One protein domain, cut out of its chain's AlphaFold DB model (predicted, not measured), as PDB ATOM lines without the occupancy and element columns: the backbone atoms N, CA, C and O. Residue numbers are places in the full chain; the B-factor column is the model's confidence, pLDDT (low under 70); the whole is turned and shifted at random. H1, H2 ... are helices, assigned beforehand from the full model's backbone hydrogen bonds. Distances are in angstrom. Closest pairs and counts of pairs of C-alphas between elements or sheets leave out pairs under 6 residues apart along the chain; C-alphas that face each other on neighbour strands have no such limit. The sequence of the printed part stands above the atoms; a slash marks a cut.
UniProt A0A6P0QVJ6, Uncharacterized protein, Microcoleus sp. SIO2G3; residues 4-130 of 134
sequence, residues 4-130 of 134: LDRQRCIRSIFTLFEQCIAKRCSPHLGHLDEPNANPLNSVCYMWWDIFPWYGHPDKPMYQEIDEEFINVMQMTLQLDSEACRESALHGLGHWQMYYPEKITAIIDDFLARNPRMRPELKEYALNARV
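This is residues 4 to 130 of the 134 residues of an uncharacterized protein of Microcoleus sp. SIO2G3 (UniProt A0A6P0QVJ6). Five helices, H1, H4, H5, H6 and H7, form a bundle along the long axis, with H5 in its core, H4 and H1 packed side by side towards one side, and H6 and H7 towards the other. Two short helices, H2 and H3, pack on H5. The printed part has 127 residues with seven named helices, H1 to H7 in chain order, and no named strand: all helix. It is compact, with a radius of gyration of the C-alphas of 14.0 A, and elongated, spanning 43 by 28 by 22 A.

H1, residues 4 to 24, begins at C-alpha 4 (290.556, 180.592, 264.331), is 29.5 A long and has a kink of 26 degrees near residue 11. H2 is residues 40 to 45 and H3 residues 47 to 50. H4, residues 60 to 77, is 26.0 A long. H5 is residues 82 to 95, 19.9 A, and H6 residues 100 to 113, 20.1 A. H7, residues 119 to 128, ends at C-alpha 128 (265.283, 166.916, 273.277).

H5 is the hub, touching six helices. It forms hairpins with H4, closest C-alphas Leu 77 and Arg 85 at 4.6 A, and with H6, Leu 92 and Ile 103 at 6.2 A. H7 touches H5 at a shallow tilt of 18 degrees, the same way, closest C-alphas Gly 93 and Ala 128 at 4.1 A. H1 touches H4 at a shallow tilt of 19 degrees, the same way, closest C-alphas Phe 14 and Val 72 at 5.7 A. H1 and H7 are apart. Every O i to N i+4 pair is within hydrogen-bond range in H2, H5, H6 and H7, against 13 of 17 in H1 and 12 of 14 in H4; H3 is too short for such a pair.

The C-alphas farthest apart, of Asn 36 and Pro 60, are 44.4 A apart. The printed part has no cut. The link from H1 to H2, residues 25 to 39, is long. Mean pLDDT of the printed part is 97.0, and no printed residue is under 70.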
ATOM      1  N   LEU A   4     291.076 180.641 265.702       96.44
ATOM      2  CA  LEU A   4     290.556 180.592 264.331       96.44
ATOM      3  C   LEU A   4     290.665 179.199 263.693       96.44
ATOM      4  O   LEU A   4     289.762 178.787 262.967       96.44
ATOM      5  N   ASP A   5     291.729 178.450 263.985       97.31
ATOM      6  CA  ASP A   5     291.897 177.091 263.463       97.31
ATOM      7  C   ASP A   5     290.936 176.106 264.140       97.31
ATOM      8  O   ASP A   5     290.370 175.236 263.479       97.31
ATOM      9  N   ARG A   6     290.698 176.268 265.450       95.81
ATOM     10  CA  ARG A   6     289.700 175.476 266.190       95.81
ATOM     11  C   ARG A   6     288.294 175.753 265.670       95.81
ATOM     12  O   ARG A   6     287.573 174.812 265.362       95.81
ATOM     13  N   GLN A   7     287.941 177.024 265.504       97.12
ATOM     14  CA  GLN A   7     286.645 177.445 264.984       97.12
ATOM     15  C   GLN A   7     286.393 176.885 263.579       97.12
ATOM     16  O   GLN A   7     285.328 176.335 263.307       97.12
ATOM     17  N   ARG A   8     287.392 176.957 262.688       97.81
ATOM     18  CA  ARG A   8     287.318 176.348 261.349       97.81
ATOM     19  C   ARG A   8     287.114 174.836 261.415       97.81
ATOM     20  O   ARG A   8     286.306 174.309 260.657       97.81
ATOM     21  N   CYS A   9     287.814 174.154 262.320       97.25
ATOM     22  CA  CYS A   9     287.652 172.718 262.533       97.25
ATOM     23  C   CYS A   9     286.219 172.376 262.975       97.25
ATOM     24  O   CYS A   9     285.574 171.543 262.343       97.25
ATOM     25  N   ILE A  10     285.677 173.073 263.976       97.50
ATOM     26  CA  ILE A  10     284.304 172.852 264.460       97.50
ATOM     27  C   ILE A  10     283.291 173.087 263.331       97.50
ATOM     28  O   ILE A  10     282.464 172.224 263.049       97.50
ATOM     29  N   ARG A  11     283.417 174.195 262.590       98.06
ATOM     30  CA  ARG A  11     282.538 174.507 261.447       98.06
ATOM     31  C   ARG A  11     282.614 173.497 260.306       98.06
ATOM     32  O   ARG A  11     281.643 173.338 259.570       98.06
ATOM     33  N   SER A  12     283.734 172.790 260.153       98.12
ATOM     34  CA  SER A  12     283.847 171.736 259.139       98.12
ATOM     35  C   SER A  12     282.889 170.565 259.391       98.12
ATOM     36  O   SER A  12     282.496 169.894 258.438       98.12
ATOM     37  N   ILE A  13     282.425 170.374 260.634       98.25
ATOM     38  CA  ILE A  13     281.374 169.401 260.960       98.25
ATOM     39  C   ILE A  13     280.088 169.762 260.210       98.25
ATOM     40  O   ILE A  13     279.532 168.910 259.527       98.25
ATOM     41  N   PHE A  14     279.657 171.029 260.223       98.62
ATOM     42  CA  PHE A  14     278.498 171.450 259.423       98.62
ATOM     43  C   PHE A  14     278.703 171.164 257.926       98.62
ATOM     44  O   PHE A  14     277.793 170.674 257.262       98.62
ATOM     45  N   THR A  15     279.912 171.388 257.397       98.50
ATOM     46  CA  THR A  15     280.233 171.062 255.993       98.50
ATOM     47  C   THR A  15     280.075 169.566 255.705       98.50
ATOM     48  O   THR A  15     279.539 169.199 254.661       98.50
ATOM     49  N   LEU A  16     280.489 168.688 256.626       97.94
ATOM     50  CA  LEU A  16     280.252 167.246 256.517       97.94
ATOM     51  C   LEU A  16     278.749 166.929 256.477       97.94
ATOM     52  O   LEU A  16     278.312 166.152 255.622       97.94
ATOM     53  N   PHE A  17     277.960 167.546 257.360       98.56
ATOM     54  CA  PHE A  17     276.511 167.357 257.389       98.56
ATOM     55  C   PHE A  17     275.854 167.808 256.082       98.56
ATOM     56  O   PHE A  17     275.179 167.022 255.422       98.56
ATOM     57  N   GLU A  18     276.112 169.041 255.656       98.56
ATOM     58  CA  GLU A  18     275.522 169.642 254.459       98.56
ATOM     59  C   GLU A  18     275.941 168.919 253.167       98.56
ATOM     60  O   GLU A  18     275.122 168.634 252.289       98.56
ATOM     61  N   GLN A  19     277.233 168.625 253.016       98.12
ATOM     62  CA  GLN A  19     277.771 168.174 251.733       98.12
ATOM     63  C   GLN A  19     277.801 166.656 251.581       98.12
ATOM     64  O   GLN A  19     277.869 166.178 250.444       98.12
ATOM     65  N   CYS A  20     277.742 165.904 252.682       98.06
ATOM     66  CA  CYS A  20     277.815 164.447 252.668       98.06
ATOM     67  C   CYS A  20     276.558 163.807 253.256       98.06
ATOM     68  O   CYS A  20     275.845 163.114 252.531       98.06
ATOM     69  N   ILE A  21     276.272 164.050 254.538       97.88
ATOM     70  CA  ILE A  21     275.220 163.335 255.274       97.88
ATOM     71  C   ILE A  21     273.843 163.653 254.691       97.88
ATOM     72  O   ILE A  21     273.132 162.737 254.282       97.88
ATOM     73  N   ALA A  22     273.504 164.934 254.533       98.06
ATOM     74  CA  ALA A  22     272.216 165.371 253.997       98.06
ATOM     75  C   ALA A  22     271.928 164.817 252.592       98.06
ATOM     76  O   ALA A  22     270.774 164.614 252.235       98.06
ATOM     77  N   LYS A  23     272.975 164.544 251.802       97.88
ATOM     78  CA  LYS A  23     272.855 164.031 250.428       97.88
ATOM     79  C   LYS A  23     272.828 162.505 250.333       97.88
ATOM     80  O   LYS A  23     272.515 161.983 249.266       97.88
ATOM     81  N   ARG A  24     273.247 161.791 251.382       97.88
ATOM     82  CA  ARG A  24     273.464 160.332 251.351       97.88
ATOM     83  C   ARG A  24     272.571 159.568 252.318       97.88
ATOM     84  O   ARG A  24     272.257 158.414 252.031       97.88
ATOM     85  N   CYS A  25     272.173 160.174 253.434       97.81
ATOM     86  CA  CYS A  25     271.164 159.602 254.316       97.81
ATOM     87  C   CYS A  25     269.823 159.496 253.592       97.81
ATOM     88  O   CYS A  25     269.473 160.333 252.760       97.81
ATOM     89  N   SER A  26     269.072 158.450 253.920       96.88
ATOM     90  CA  SER A  26     267.678 158.327 253.498       96.88
ATOM     91  C   SER A  26     266.769 159.084 254.483       96.88
ATOM     92  O   SER A  26     267.214 159.382 255.596       96.88
ATOM     93  N   PRO A  27     265.521 159.426 254.108       95.75
ATOM     94  CA  PRO A  27     264.577 160.128 254.984       95.75
ATOM     95  C   PRO A  27     263.985 159.158 256.018       95.75
ATOM     96  O   PRO A  27     262.814 158.803 255.958       95.75
ATOM     97  N   HIS A  28     264.852 158.652 256.891       97.62
ATOM     98  CA  HIS A  28     264.505 157.757 257.984       97.62
ATOM     99  C   HIS A  28     265.092 158.293 259.284       97.62
ATOM    100  O   HIS A  28     266.188 158.866 259.287       97.62
ATOM    101  N   LEU A  29     264.373 158.057 260.369       97.00
ATOM    102  CA  LEU A  29     264.736 158.431 261.725       97.00
ATOM    103  C   LEU A  29     265.472 157.265 262.390       97.00
ATOM    104  O   LEU A  29     264.957 156.147 262.459       97.00
ATOM    105  N   GLY A  30     266.695 157.524 262.845       94.25
ATOM    106  CA  GLY A  30     267.545 156.541 263.504       94.25
ATOM    107  C   GLY A  30     266.942 156.027 264.807       94.25
ATOM    108  O   GLY A  30     266.987 154.824 265.040       94.25
ATOM    109  N   HIS A  31     266.302 156.890 265.604       95.69
ATOM    110  CA  HIS A  31     265.748 156.495 266.910       95.69
ATOM    111  C   HIS A  31     264.579 155.499 266.828       95.69
ATOM    112  O   HIS A  31     264.192 154.916 267.836       95.69
ATOM    113  N   LEU A  32     263.986 155.320 265.644       95.56
ATOM    114  CA  LEU A  32     262.885 154.382 265.418       95.56
ATOM    115  C   LEU A  32     263.342 153.054 264.805       95.56
ATOM    116  O   LEU A  32     262.494 152.202 264.542       95.56
ATOM    117  N   ASP A  33     264.641 152.894 264.528       92.06
ATOM    118  CA  ASP A  33     265.196 151.731 263.827       92.06
ATOM    119  C   ASP A  33     264.420 151.391 262.538       92.06
ATOM    120  O   ASP A  33     264.098 150.232 262.253       92.06
ATOM    121  N   GLU A  34     264.069 152.414 261.745       92.94
ATOM    122  CA  GLU A  34     263.202 152.207 260.585       92.94
ATOM    123  C   GLU A  34     263.836 151.243 259.560       92.94
ATOM    124  O   GLU A  34     265.014 151.373 259.193       92.94
ATOM    125  N   PRO A  35     263.066 150.267 259.046       93.50
ATOM    126  CA  PRO A  35     263.604 149.253 258.153       93.50
ATOM    127  C   PRO A  35     264.053 149.868 256.823       93.50
ATOM    128  O   PRO A  35     263.371 150.709 256.245       93.50
ATOM    129  N   ASN A  36     265.160 149.356 256.277       94.19
ATOM    130  CA  ASN A  36     265.775 149.811 255.018       94.19
ATOM    131  C   ASN A  36     266.388 151.226 255.062       94.19
ATOM    132  O   ASN A  36     266.690 151.795 254.007       94.19
ATOM    133  N   ALA A  37     266.625 151.784 256.254       95.38
ATOM    134  CA  ALA A  37     267.429 152.990 256.399       95.38
ATOM    135  C   ALA A  37     268.834 152.801 255.792       95.38
ATOM    136  O   ALA A  37     269.409 151.708 255.807       95.38
ATOM    137  N   ASN A  38     269.409 153.876 255.245       95.94
ATOM    138  CA  ASN A  38     270.797 153.838 254.799       95.94
ATOM    139  C   ASN A  38     271.683 153.617 256.040       95.94
ATOM    140  O   ASN A  38     271.466 154.306 257.035       95.94
ATOM    141  N   PRO A  39     272.701 152.734 256.009       94.88
ATOM    142  CA  PRO A  39     273.604 152.541 257.145       94.88
ATOM    143  C   PRO A  39     274.254 153.830 257.674       94.88
ATOM    144  O   PRO A  39     274.653 153.885 258.829       94.88
ATOM    145  N   LEU A  40     274.350 154.883 256.856       96.44
ATOM    146  CA  LEU A  40     274.829 156.193 257.296       96.44
ATOM    147  C   LEU A  40     273.883 156.883 258.296       96.44
ATOM    148  O   LEU A  40     274.348 157.709 259.075       96.44
ATOM    149  N   ASN A  41     272.583 156.562 258.302       97.56
ATOM    150  CA  ASN A  41     271.607 157.162 259.217       97.56
ATOM    151  C   ASN A  41     271.950 156.875 260.683       97.56
ATOM    152  O   ASN A  41     271.833 157.784 261.495       97.56
ATOM    153  N   SER A  42     272.448 155.679 261.018       95.12
ATOM    154  CA  SER A  42     272.844 155.367 262.399       95.12
ATOM    155  C   SER A  42     274.055 156.188 262.848       95.12
ATOM    156  O   SER A  42     274.071 156.716 263.954       95.12
ATOM    157  N   VAL A  43     275.045 156.373 261.969       95.62
ATOM    158  CA  VAL A  43     276.215 157.224 262.244       95.62
ATOM    159  C   VAL A  43     275.817 158.697 262.351       95.62
ATOM    160  O   VAL A  43     276.360 159.420 263.178       95.62
ATOM    161  N   CYS A  44     274.877 159.148 261.516       97.88
ATOM    162  CA  CYS A  44     274.320 160.495 261.591       97.88
ATOM    163  C   CYS A  44     273.613 160.714 262.932       97.88
ATOM    164  O   CYS A  44     273.897 161.697 263.612       97.88
ATOM    165  N   TYR A  45     272.735 159.789 263.316       97.88
ATOM    166  CA  TYR A  45     271.985 159.826 264.566       97.88
ATOM    167  C   TYR A  45     272.917 159.917 265.784       97.88
ATOM    168  O   TYR A  45     272.872 160.903 266.512       97.88
ATOM    169  N   MET A  46     273.859 158.975 265.896       96.62
ATOM    170  CA  MET A  46     274.786 158.838 267.033       96.62
ATOM    171  C   MET A  46     275.998 159.781 266.982       96.62
ATOM    172  O   MET A  46     276.961 159.614 267.735       96.62
ATOM    173  N   TRP A  47     276.035 160.735 266.042       97.25
ATOM    174  CA  TRP A  47     277.232 161.546 265.801       97.25
ATOM    175  C   TRP A  47     277.730 162.230 267.081       97.25
ATOM    176  O   TRP A  47     278.935 162.260 267.338       97.25
ATOM    177  N   TRP A  48     276.805 162.749 267.892       96.50
ATOM    178  CA  TRP A  48     277.114 163.511 269.102       96.50
ATOM    179  C   TRP A  48     277.392 162.643 270.339       96.50
ATOM    180  O   TRP A  48     278.006 163.151 271.273       96.50
ATOM    181  N   ASP A  49     277.063 161.348 270.325       95.00
ATOM    182  CA  ASP A  49     277.562 160.380 271.317       95.00
ATOM    183  C   ASP A  49     279.005 159.968 271.035       95.00
ATOM    184  O   ASP A  49     279.809 159.767 271.946       95.00
ATOM    185  N   ILE A  50     279.330 159.802 269.750       91.25
ATOM    186  CA  ILE A  50     280.654 159.363 269.301       91.25
ATOM    187  C   ILE A  50     281.657 160.515 269.420       91.25
ATOM    188  O   ILE A  50     282.840 160.296 269.699       91.25
ATOM    189  N   PHE A  51     281.204 161.747 269.178       89.56
ATOM    190  CA  PHE A  51     282.057 162.923 269.229       89.56
ATOM    191  C   PHE A  51     282.424 163.275 270.685       89.56
ATOM    192  O   PHE A  51     281.541 163.545 271.495       89.56
ATOM    193  N   PRO A  52     283.718 163.343 271.048       89.12
ATOM    194  CA  PRO A  52     284.139 163.427 272.446       89.12
ATOM    195  C   PRO A  52     284.137 164.873 272.983       89.12
ATOM    196  O   PRO A  52     285.157 165.348 273.493       89.12
ATOM    197  N   TRP A  53     283.025 165.605 272.846       92.94
ATOM    198  CA  TRP A  53     282.872 166.956 273.404       92.94
ATOM    199  C   TRP A  53     281.453 167.226 273.914       92.94
ATOM    200  O   TRP A  53     280.474 166.984 273.215       92.94
ATOM    201  N   TYR A  54     281.367 167.817 275.106       92.75
ATOM    202  CA  TYR A  54     280.128 168.214 275.780       92.75
ATOM    203  C   TYR A  54     280.261 169.644 276.322       92.75
ATOM    204  O   TYR A  54     281.357 170.210 276.308       92.75
ATOM    205  N   GLY A  55     279.162 170.228 276.801       92.50
ATOM    206  CA  GLY A  55     279.161 171.584 277.350       92.50
ATOM    207  C   GLY A  55     279.983 171.721 278.639       92.50
ATOM    208  O   GLY A  55     279.989 170.844 279.500       92.50
ATOM    209  N   HIS A  56     280.664 172.855 278.786       95.06
ATOM    210  CA  HIS A  56     281.491 173.229 279.931       95.06
ATOM    211  C   HIS A  56     281.168 174.657 280.425       95.06
ATOM    212  O   HIS A  56     282.057 175.516 280.430       95.06
ATOM    213  N   PRO A  57     279.933 174.929 280.885       93.25
ATOM    214  CA  PRO A  57     279.490 176.282 281.242       93.25
ATOM    215  C   PRO A  57     280.324 176.914 282.371       93.25
ATOM    216  O   PRO A  57     280.528 178.125 282.389       93.25
ATOM    217  N   ASP A  58     280.898 176.100 283.262       95.25
ATOM    218  CA  ASP A  58     281.738 176.563 284.376       95.25
ATOM    219  C   ASP A  58     283.172 176.949 283.964       95.25
ATOM    220  O   ASP A  58     283.977 177.367 284.799       95.25
ATOM    221  N   LYS A  59     283.537 176.777 282.687       94.56
ATOM    222  CA  LYS A  59     284.881 177.061 282.168       94.56
ATOM    223  C   LYS A  59     284.808 178.195 281.144       94.56
ATOM    224  O   LYS A  59     284.679 177.917 279.954       94.56
ATOM    225  N   PRO A  60     285.020 179.464 281.554       91.75
ATOM    226  CA  PRO A  60     284.955 180.614 280.646       91.75
ATOM    227  C   PRO A  60     285.827 180.473 279.392       91.75
ATOM    228  O   PRO A  60     285.451 180.906 278.311       91.75
ATOM    229  N   MET A  61     286.976 179.800 279.506       90.50
ATOM    230  CA  MET A  61     287.875 179.566 278.372       90.50
ATOM    231  C   MET A  61     287.313 178.630 277.286       90.50
ATOM    232  O   MET A  61     287.897 178.548 276.207       90.50
ATOM    233  N   TYR A  62     286.239 177.890 277.573       94.50
ATOM    234  CA  TYR A  62     285.559 176.997 276.631       94.50
ATOM    235  C   TYR A  62     284.240 177.566 276.120       94.50
ATOM    236  O   TYR A  62     283.672 176.986 275.202       94.50
ATOM    237  N   GLN A  63     283.800 178.720 276.625       94.62
ATOM    238  CA  GLN A  63     282.537 179.320 276.212       94.62
ATOM    239  C   GLN A  63     282.472 179.545 274.692       94.62
ATOM    240  O   GLN A  63     281.485 179.174 274.068       94.62
ATOM    241  N   GLU A  64     283.539 180.065 274.071       95.69
ATOM    242  CA  GLU A  64     283.575 180.260 272.611       95.69
ATOM    243  C   GLU A  64     283.498 178.929 271.841       95.69
ATOM    244  O   GLU A  64     282.866 178.849 270.789       95.69
ATOM    245  N   ILE A  65     284.120 177.867 272.366       96.81
ATOM    246  CA  ILE A  65     284.077 176.525 271.763       96.81
ATOM    247  C   ILE A  65     282.656 175.967 271.841       96.81
ATOM    248  O   ILE A  65     282.130 175.467 270.847       96.81
ATOM    249  N   ASP A  66     282.039 176.079 273.011       97.38
ATOM    250  CA  ASP A  66     280.692 175.595 273.268       97.38
ATOM    251  C   ASP A  66     279.654 176.309 272.403       97.38
ATOM    252  O   ASP A  66     278.809 175.671 271.775       97.38
ATOM    253  N   GLU A  67     279.759 177.633 272.299       97.50
ATOM    254  CA  GLU A  67     278.908 178.431 271.420       97.50
ATOM    255  C   GLU A  67     279.043 178.015 269.953       97.50
ATOM    256  O   GLU A  67     278.036 177.941 269.247       97.50
ATOM    257  N   GLU A  68     280.251 177.685 269.495       98.06
ATOM    258  CA  GLU A  68     280.465 177.257 268.115       98.06
ATOM    259  C   GLU A  68     279.877 175.863 267.835       98.06
ATOM    260  O   GLU A  68     279.303 175.653 266.766       98.06
ATOM    261  N   PHE A  69     279.938 174.924 268.784       98.44
ATOM    262  CA  PHE A  69     279.267 173.624 268.640       98.44
ATOM    263  C   PHE A  69     277.741 173.757 268.620       98.44
ATOM    264  O   PHE A  69     277.091 173.164 267.756       98.44
ATOM    265  N   ILE A  70     277.168 174.571 269.515       98.62
ATOM    266  CA  ILE A  70     275.725 174.861 269.511       98.62
ATOM    267  C   ILE A  70     275.314 175.490 268.177       98.62
ATOM    268  O   ILE A  70     274.312 175.079 267.592       98.62
ATOM    269  N   ASN A  71     276.105 176.435 267.663       98.62
ATOM    270  CA  ASN A  71     275.858 177.057 266.366       98.62
ATOM    271  C   ASN A  71     275.881 176.024 265.226       98.62
ATOM    272  O   ASN A  71     274.976 176.013 264.396       98.62
ATOM    273  N   VAL A  72     276.850 175.101 265.208       98.69
ATOM    274  CA  VAL A  72     276.889 174.011 264.219       98.69
ATOM    275  C   VAL A  72     275.631 173.145 264.285       98.69
ATOM    276  O   VAL A  72     275.033 172.883 263.243       98.69
ATOM    277  N   MET A  73     275.189 172.735 265.476       98.75
ATOM    278  CA  MET A  73     273.953 171.955 265.625       98.75
ATOM    279  C   MET A  73     272.727 172.743 265.151       98.75
ATOM    280  O   MET A  73     271.907 172.218 264.401       98.75
ATOM    281  N   GLN A  74     272.630 174.025 265.509       98.69
ATOM    282  CA  GLN A  74     271.548 174.903 265.069       98.69
ATOM    283  C   GLN A  74     271.526 175.086 263.543       98.69
ATOM    284  O   GLN A  74     270.449 175.078 262.946       98.69
ATOM    285  N   MET A  75     272.690 175.229 262.901       98.69
ATOM    286  CA  MET A  75     272.810 175.300 261.443       98.69
ATOM    287  C   MET A  75     272.385 173.981 260.786       98.69
ATOM    288  O   MET A  75     271.594 173.994 259.843       98.69
ATOM    289  N   THR A  76     272.850 172.842 261.309       98.75
ATOM    290  CA  THR A  76     272.463 171.504 260.834       98.75
ATOM    291  C   THR A  76     270.953 171.278 260.949       98.75
ATOM    292  O   THR A  76     270.347 170.715 260.039       98.75
ATOM    293  N   LEU A  77     270.315 171.797 262.004       98.25
ATOM    294  CA  LEU A  77     268.865 171.731 262.212       98.25
ATOM    295  C   LEU A  77     268.055 172.448 261.112       98.25
ATOM    296  O   LEU A  77     266.881 172.138 260.906       98.25
ATOM    297  N   GLN A  78     268.659 173.391 260.380       97.75
ATOM    298  CA  GLN A  78     268.003 174.074 259.258       97.75
ATOM    299  C   GLN A  78     268.084 173.296 257.934       97.75
ATOM    300  O   GLN A  78     267.401 173.668 256.979       97.75
ATOM    301  N   LEU A  79     268.886 172.228 257.847       98.06
ATOM    302  CA  LEU A  79     268.988 171.420 256.629       98.06
ATOM    303  C   LEU A  79     267.660 170.714 256.335       98.06
ATOM    304  O   LEU A  79     266.969 170.252 257.246       98.06
ATOM    305  N   ASP A  80     267.310 170.589 255.055       96.25
ATOM    306  CA  ASP A  80     266.128 169.836 254.623       96.25
ATOM    307  C   ASP A  80     266.419 168.333 254.527       96.25
ATOM    308  O   ASP A  80     266.440 167.733 253.458       96.25
ATOM    309  N   SER A  81     266.733 167.741 255.678       97.69
ATOM    310  CA  SER A  81     267.017 166.317 255.837       97.69
ATOM    311  C   SER A  81     266.546 165.857 257.212       97.69
ATOM    312  O   SER A  81     266.979 166.401 258.229       97.69
ATOM    313  N   GLU A  82     265.663 164.856 257.250       97.12
ATOM    314  CA  GLU A  82     265.126 164.321 258.508       97.12
ATOM    315  C   GLU A  82     266.237 163.764 259.405       97.12
ATOM    316  O   GLU A  82     266.303 164.131 260.573       97.12
ATOM    317  N   ALA A  83     267.174 162.998 258.837       98.12
ATOM    318  CA  ALA A  83     268.311 162.441 259.571       98.12
ATOM    319  C   ALA A  83     269.231 163.531 260.156       98.12
ATOM    320  O   ALA A  83     269.699 163.421 261.288       98.12
ATOM    321  N   CYS A  84     269.483 164.618 259.411       98.62
ATOM    322  CA  CYS A  84     270.296 165.733 259.916       98.62
ATOM    323  C   CYS A  84     269.575 166.514 261.020       98.62
ATOM    324  O   CYS A  84     270.200 166.879 262.014       98.62
ATOM    325  N   ARG A  85     268.267 166.759 260.862       98.62
ATOM    326  CA  ARG A  85     267.446 167.420 261.884       98.62
ATOM    327  C   ARG A  85     267.400 166.594 263.165       98.62
ATOM    328  O   ARG A  85     267.610 167.147 264.236       98.62
ATOM    329  N   GLU A  86     267.185 165.288 263.049       98.62
ATOM    330  CA  GLU A  86     267.217 164.355 264.175       98.62
ATOM    331  C   GLU A  86     268.572 164.383 264.892       98.62
ATOM    332  O   GLU A  86     268.613 164.609 266.096       98.62
ATOM    333  N   SER A  87     269.680 164.256 264.155       98.62
ATOM    334  CA  SER A  87     271.034 164.332 264.720       98.62
ATOM    335  C   SER A  87     271.290 165.648 265.461       98.62
ATOM    336  O   SER A  87     271.808 165.657 266.577       98.62
ATOM    337  N   ALA A  88     270.894 166.781 264.875       98.69
ATOM    338  CA  ALA A  88     271.016 168.080 265.526       98.69
ATOM    339  C   ALA A  88     270.181 168.165 266.814       98.69
ATOM    340  O   ALA A  88     270.677 168.669 267.818       98.69
ATOM    341  N   LEU A  89     268.941 167.665 266.808       98.75
ATOM    342  CA  LEU A  89     268.097 167.613 268.006       98.75
ATOM    343  C   LEU A  89     268.705 166.716 269.084       98.75
ATOM    344  O   LEU A  89     268.700 167.099 270.249       98.75
ATOM    345  N   HIS A  90     269.260 165.570 268.700       98.56
ATOM    346  CA  HIS A  90     269.932 164.647 269.609       98.56
ATOM    347  C   HIS A  90     271.114 165.328 270.320       98.56
ATOM    348  O   HIS A  90     271.165 165.394 271.550       98.56
ATOM    349  N   GLY A  91     272.002 165.968 269.551       98.25
ATOM    350  CA  GLY A  91     273.109 166.746 270.106       98.25
ATOM    351  C   GLY A  91     272.642 167.901 271.001       98.25
ATOM    352  O   GLY A  91     273.134 168.056 272.117       98.25
ATOM    353  N   LEU A  92     271.651 168.687 270.564       98.62
ATOM    354  CA  LEU A  92     271.085 169.773 271.373       98.62
ATOM    355  C   LEU A  92     270.477 169.246 272.682       98.62
ATOM    356  O   LEU A  92     270.649 169.877 273.724       98.62
ATOM    357  N   GLY A  93     269.828 168.081 272.649       98.31
ATOM    358  CA  GLY A  93     269.274 167.423 273.826       98.31
ATOM    359  C   GLY A  93     270.342 167.052 274.855       98.31
ATOM    360  O   GLY A  93     270.191 167.403 276.024       98.31
ATOM    361  N   HIS A  94     271.477 166.476 274.441       97.69
ATOM    362  CA  HIS A  94     272.617 166.277 275.352       97.69
ATOM    363  C   HIS A  94     273.128 167.585 275.964       97.69
ATOM    364  O   HIS A  94     273.613 167.607 277.095       97.69
ATOM    365  N   TRP A  95     273.033 168.687 275.219       97.94
ATOM    366  CA  TRP A  95     273.514 169.992 275.661       97.94
ATOM    367  C   TRP A  95     272.531 170.742 276.563       97.94
ATOM    368  O   TRP A  95     272.908 171.744 277.177       97.94
ATOM    369  N   GLN A  96     271.297 170.246 276.693       98.38
ATOM    370  CA  GLN A  96     270.239 170.883 277.471       98.38
ATOM    371  C   GLN A  96     270.637 171.068 278.938       98.38
ATOM    372  O   GLN A  96     270.417 172.143 279.488       98.38
ATOM    373  N   MET A  97     271.300 170.081 279.549       97.00
ATOM    374  CA  MET A  97     271.715 170.163 280.955       97.00
ATOM    375  C   MET A  97     272.780 171.239 281.229       97.00
ATOM    376  O   MET A  97     272.955 171.646 282.375       97.00
ATOM    377  N   TYR A  98     273.494 171.693 280.194       97.38
ATOM    378  CA  TYR A  98     274.564 172.689 280.303       97.38
ATOM    379  C   TYR A  98     274.098 174.099 279.925       97.38
ATOM    380  O   TYR A  98     274.557 175.075 280.511       97.38
ATOM    381  N   TYR A  99     273.197 174.208 278.942       98.06
ATOM    382  CA  TYR A  99     272.723 175.481 278.389       98.06
ATOM    383  C   TYR A  99     271.188 175.512 278.223       98.06
ATOM    384  O   TYR A  99     270.695 175.742 277.112       98.06
ATOM    385  N   PRO A 100     270.403 175.287 279.294       98.25
ATOM    386  CA  PRO A 100     268.981 174.958 279.190       98.25
ATOM    387  C   PRO A 100     268.144 176.037 278.500       98.25
ATOM    388  O   PRO A 100     267.328 175.709 277.636       98.25
ATOM    389  N   GLU A 101     268.358 177.320 278.802       98.38
ATOM    390  CA  GLU A 101     267.601 178.418 278.190       98.38
ATOM    391  C   GLU A 101     267.916 178.549 276.696       98.38
ATOM    392  O   GLU A 101     267.011 178.705 275.876       98.38
ATOM    393  N   LYS A 102     269.202 178.446 276.332       98.44
ATOM    394  CA  LYS A 102     269.661 178.578 274.942       98.44
ATOM    395  C   LYS A 102     269.139 177.425 274.085       98.44
ATOM    396  O   LYS A 102     268.606 177.663 273.004       98.44
ATOM    397  N   ILE A 103     269.254 176.192 274.577       98.62
ATOM    398  CA  ILE A 103     268.775 174.996 273.874       98.62
ATOM    399  C   ILE A 103     267.253 175.027 273.719       98.62
ATOM    400  O   ILE A 103     266.746 174.799 272.620       98.62
ATOM    401  N   THR A 104     266.532 175.387 274.785       98.81
ATOM    402  CA  THR A 104     265.071 175.528 274.746       98.81
ATOM    403  C   THR A 104     264.640 176.526 273.673       98.81
ATOM    404  O   THR A 104     263.786 176.202 272.852       98.81
ATOM    405  N   ALA A 105     265.268 177.707 273.623       98.81
ATOM    406  CA  ALA A 105     264.947 178.733 272.634       98.81
ATOM    407  C   ALA A 105     265.212 178.272 271.189       98.81
ATOM    408  O   ALA A 105     264.385 178.505 270.311       98.81
ATOM    409  N   ILE A 106     266.331 177.581 270.938       98.81
ATOM    410  CA  ILE A 106     266.664 177.053 269.602       98.81
ATOM    411  C   ILE A 106     265.607 176.050 269.126       98.81
ATOM    412  O   ILE A 106     265.179 176.102 267.969       98.81
ATOM    413  N   ILE A 107     265.188 175.137 270.004       98.81
ATOM    414  CA  ILE A 107     264.212 174.100 269.655       98.81
ATOM    415  C   ILE A 107     262.805 174.696 269.509       98.81
ATOM    416  O   ILE A 107     262.094 174.326 268.573       98.81
ATOM    417  N   ASP A 108     262.420 175.654 270.356       98.75
ATOM    418  CA  ASP A 108     261.140 176.366 270.236       98.75
ATOM    419  C   ASP A 108     261.040 177.124 268.902       98.75
ATOM    420  O   ASP A 108     260.038 176.997 268.189       98.75
ATOM    421  N   ASP A 109     262.103 177.827 268.501       98.69
ATOM    422  CA  ASP A 109     262.183 178.498 267.200       98.69
ATOM    423  C   ASP A 109     262.065 177.509 266.034       98.69
ATOM    424  O   ASP A 109     261.378 177.774 265.039       98.69
ATOM    425  N   PHE A 110     262.727 176.356 266.135       98.50
ATOM    426  CA  PHE A 110     262.659 175.314 265.117       98.50
ATOM    427  C   PHE A 110     261.246 174.731 264.985       98.50
ATOM    428  O   PHE A 110     260.733 174.630 263.866       98.50
ATOM    429  N   LEU A 111     260.591 174.411 266.103       98.44
ATOM    430  CA  LEU A 111     259.215 173.914 266.133       98.44
ATOM    431  C   LEU A 111     258.233 174.932 265.540       98.44
ATOM    432  O   LEU A 111     257.366 174.564 264.744       98.44
ATOM    433  N   ALA A 112     258.392 176.216 265.874       98.25
ATOM    434  CA  ALA A 112     257.549 177.291 265.357       98.25
ATOM    435  C   ALA A 112     257.687 177.470 263.834       98.25
ATOM    436  O   ALA A 112     256.696 177.712 263.144       98.25
ATOM    437  N   ARG A 113     258.903 177.321 263.292       97.31
ATOM    438  CA  ARG A 113     259.176 177.440 261.848       97.31
ATOM    439  C   ARG A 113     258.758 176.212 261.040       97.31
ATOM    440  O   ARG A 113     258.572 176.330 259.831       97.31
ATOM    441  N   ASN A 114     258.580 175.056 261.682       97.06
ATOM    442  CA  ASN A 114     258.295 173.782 261.016       97.06
ATOM    443  C   ASN A 114     256.967 173.148 261.490       97.06
ATOM    444  O   ASN A 114     256.951 171.999 261.934       97.06
ATOM    445  N   PRO A 115     255.811 173.829 261.348       95.06
ATOM    446  CA  PRO A 115     254.534 173.344 261.883       95.06
ATOM    447  C   PRO A 115     254.017 172.059 261.216       95.06
ATOM    448  O   PRO A 115     253.125 171.408 261.755       95.06
ATOM    449  N   ARG A 116     254.545 171.706 260.037       94.19
ATOM    450  CA  ARG A 116     254.163 170.518 259.254       94.19
ATOM    451  C   ARG A 116     255.211 169.404 259.292       94.19
ATOM    452  O   ARG A 116     255.186 168.534 258.427       94.19
ATOM    453  N   MET A 117     256.156 169.453 260.232       95.44
ATOM    454  CA  MET A 117     257.160 168.399 260.334       95.44
ATOM    455  C   MET A 117     256.526 167.052 260.693       95.44
ATOM    456  O   MET A 117     255.449 166.997 261.294       95.44
ATOM    457  N   ARG A 118     257.236 165.978 260.349       96.25
ATOM    458  CA  ARG A 118     256.871 164.605 260.686       96.25
ATOM    459  C   ARG A 118     256.573 164.462 262.198       96.25
ATOM    460  O   ARG A 118     257.386 164.929 263.000       96.25
ATOM    461  N   PRO A 119     255.437 163.858 262.607       97.94
ATOM    462  CA  PRO A 119     255.032 163.789 264.015       97.94
ATOM    463  C   PRO A 119     256.080 163.179 264.948       97.94
ATOM    464  O   PRO A 119     256.311 163.714 266.027       97.94
ATOM    465  N   GLU A 120     256.757 162.122 264.512       97.94
ATOM    466  CA  GLU A 120     257.770 161.416 265.298       97.94
ATOM    467  C   GLU A 120     259.004 162.297 265.540       97.94
ATOM    468  O   GLU A 120     259.515 162.378 266.652       97.94
ATOM    469  N   LEU A 121     259.427 163.066 264.530       98.12
ATOM    470  CA  LEU A 121     260.516 164.033 264.685       98.12
ATOM    471  C   LEU A 121     260.105 165.221 265.573       98.12
ATOM    472  O   LEU A 121     260.933 165.772 266.298       98.12
ATOM    473  N   LYS A 122     258.823 165.613 265.550       98.38
ATOM    474  CA  LYS A 122     258.282 166.632 266.461       98.38
ATOM    475  C   LYS A 122     258.301 166.152 267.910       98.38
ATOM    476  O   LYS A 122     258.684 166.917 268.792       98.38
ATOM    477  N   GLU A 123     257.881 164.916 268.156       98.38
ATOM    478  CA  GLU A 123     257.954 164.292 269.478       98.38
ATOM    479  C   GLU A 123     259.403 164.223 269.964       98.38
ATOM    480  O   GLU A 123     259.703 164.654 271.079       98.38
ATOM    481  N   TYR A 124     260.319 163.810 269.087       98.50
ATOM    482  CA  TYR A 124     261.747 163.809 269.378       98.50
ATOM    483  C   TYR A 124     262.272 165.203 269.752       98.50
ATOM    484  O   TYR A 124     262.985 165.356 270.739       98.50
ATOM    485  N   ALA A 125     261.873 166.249 269.019       98.62
ATOM    486  CA  ALA A 125     262.254 167.625 269.332       98.62
ATOM    487  C   ALA A 125     261.737 168.080 270.707       98.62
ATOM    488  O   ALA A 125     262.473 168.711 271.463       98.62
ATOM    489  N   LEU A 126     260.490 167.748 271.054       98.56
ATOM    490  CA  LEU A 126     259.905 168.074 272.360       98.56
ATOM    491  C   LEU A 126     260.622 167.357 273.511       98.56
ATOM    492  O   LEU A 126     260.802 167.946 274.575       98.56
ATOM    493  N   ASN A 127     261.067 166.125 273.281       98.69
ATOM    494  CA  ASN A 127     261.885 165.368 274.222       98.69
ATOM    495  C   ASN A 127     263.284 165.990 274.381       98.69
ATOM    496  O   ASN A 127     263.698 166.313 275.498       98.69
ATOM    497  N   ALA A 128     263.970 166.274 273.271       98.62
ATOM    498  CA  ALA A 128     265.283 166.916 273.277       98.62
ATOM    499  C   ALA A 128     265.256 168.296 273.961       98.62
ATOM    500  O   ALA A 128     266.188 168.656 274.679       98.62
ATOM    501  N   ARG A 129     264.155 169.047 273.820       98.56
ATOM    502  CA  ARG A 129     263.925 170.342 274.487       98.56
ATOM    503  C   ARG A 129     264.090 170.280 276.006       98.56
ATOM    504  O   ARG A 129     264.480 171.272 276.616       98.56
ATOM    505  N   VAL A 130     263.782 169.138 276.616       98.25
ATOM    506  CA  VAL A 130     263.912 168.905 278.064       98.25
ATOM    507  C   VAL A 130     265.087 167.985 278.409       98.25
ATOM    508  O   VAL A 130     265.167 167.488 279.528       98.25
TER     509      VAL A 130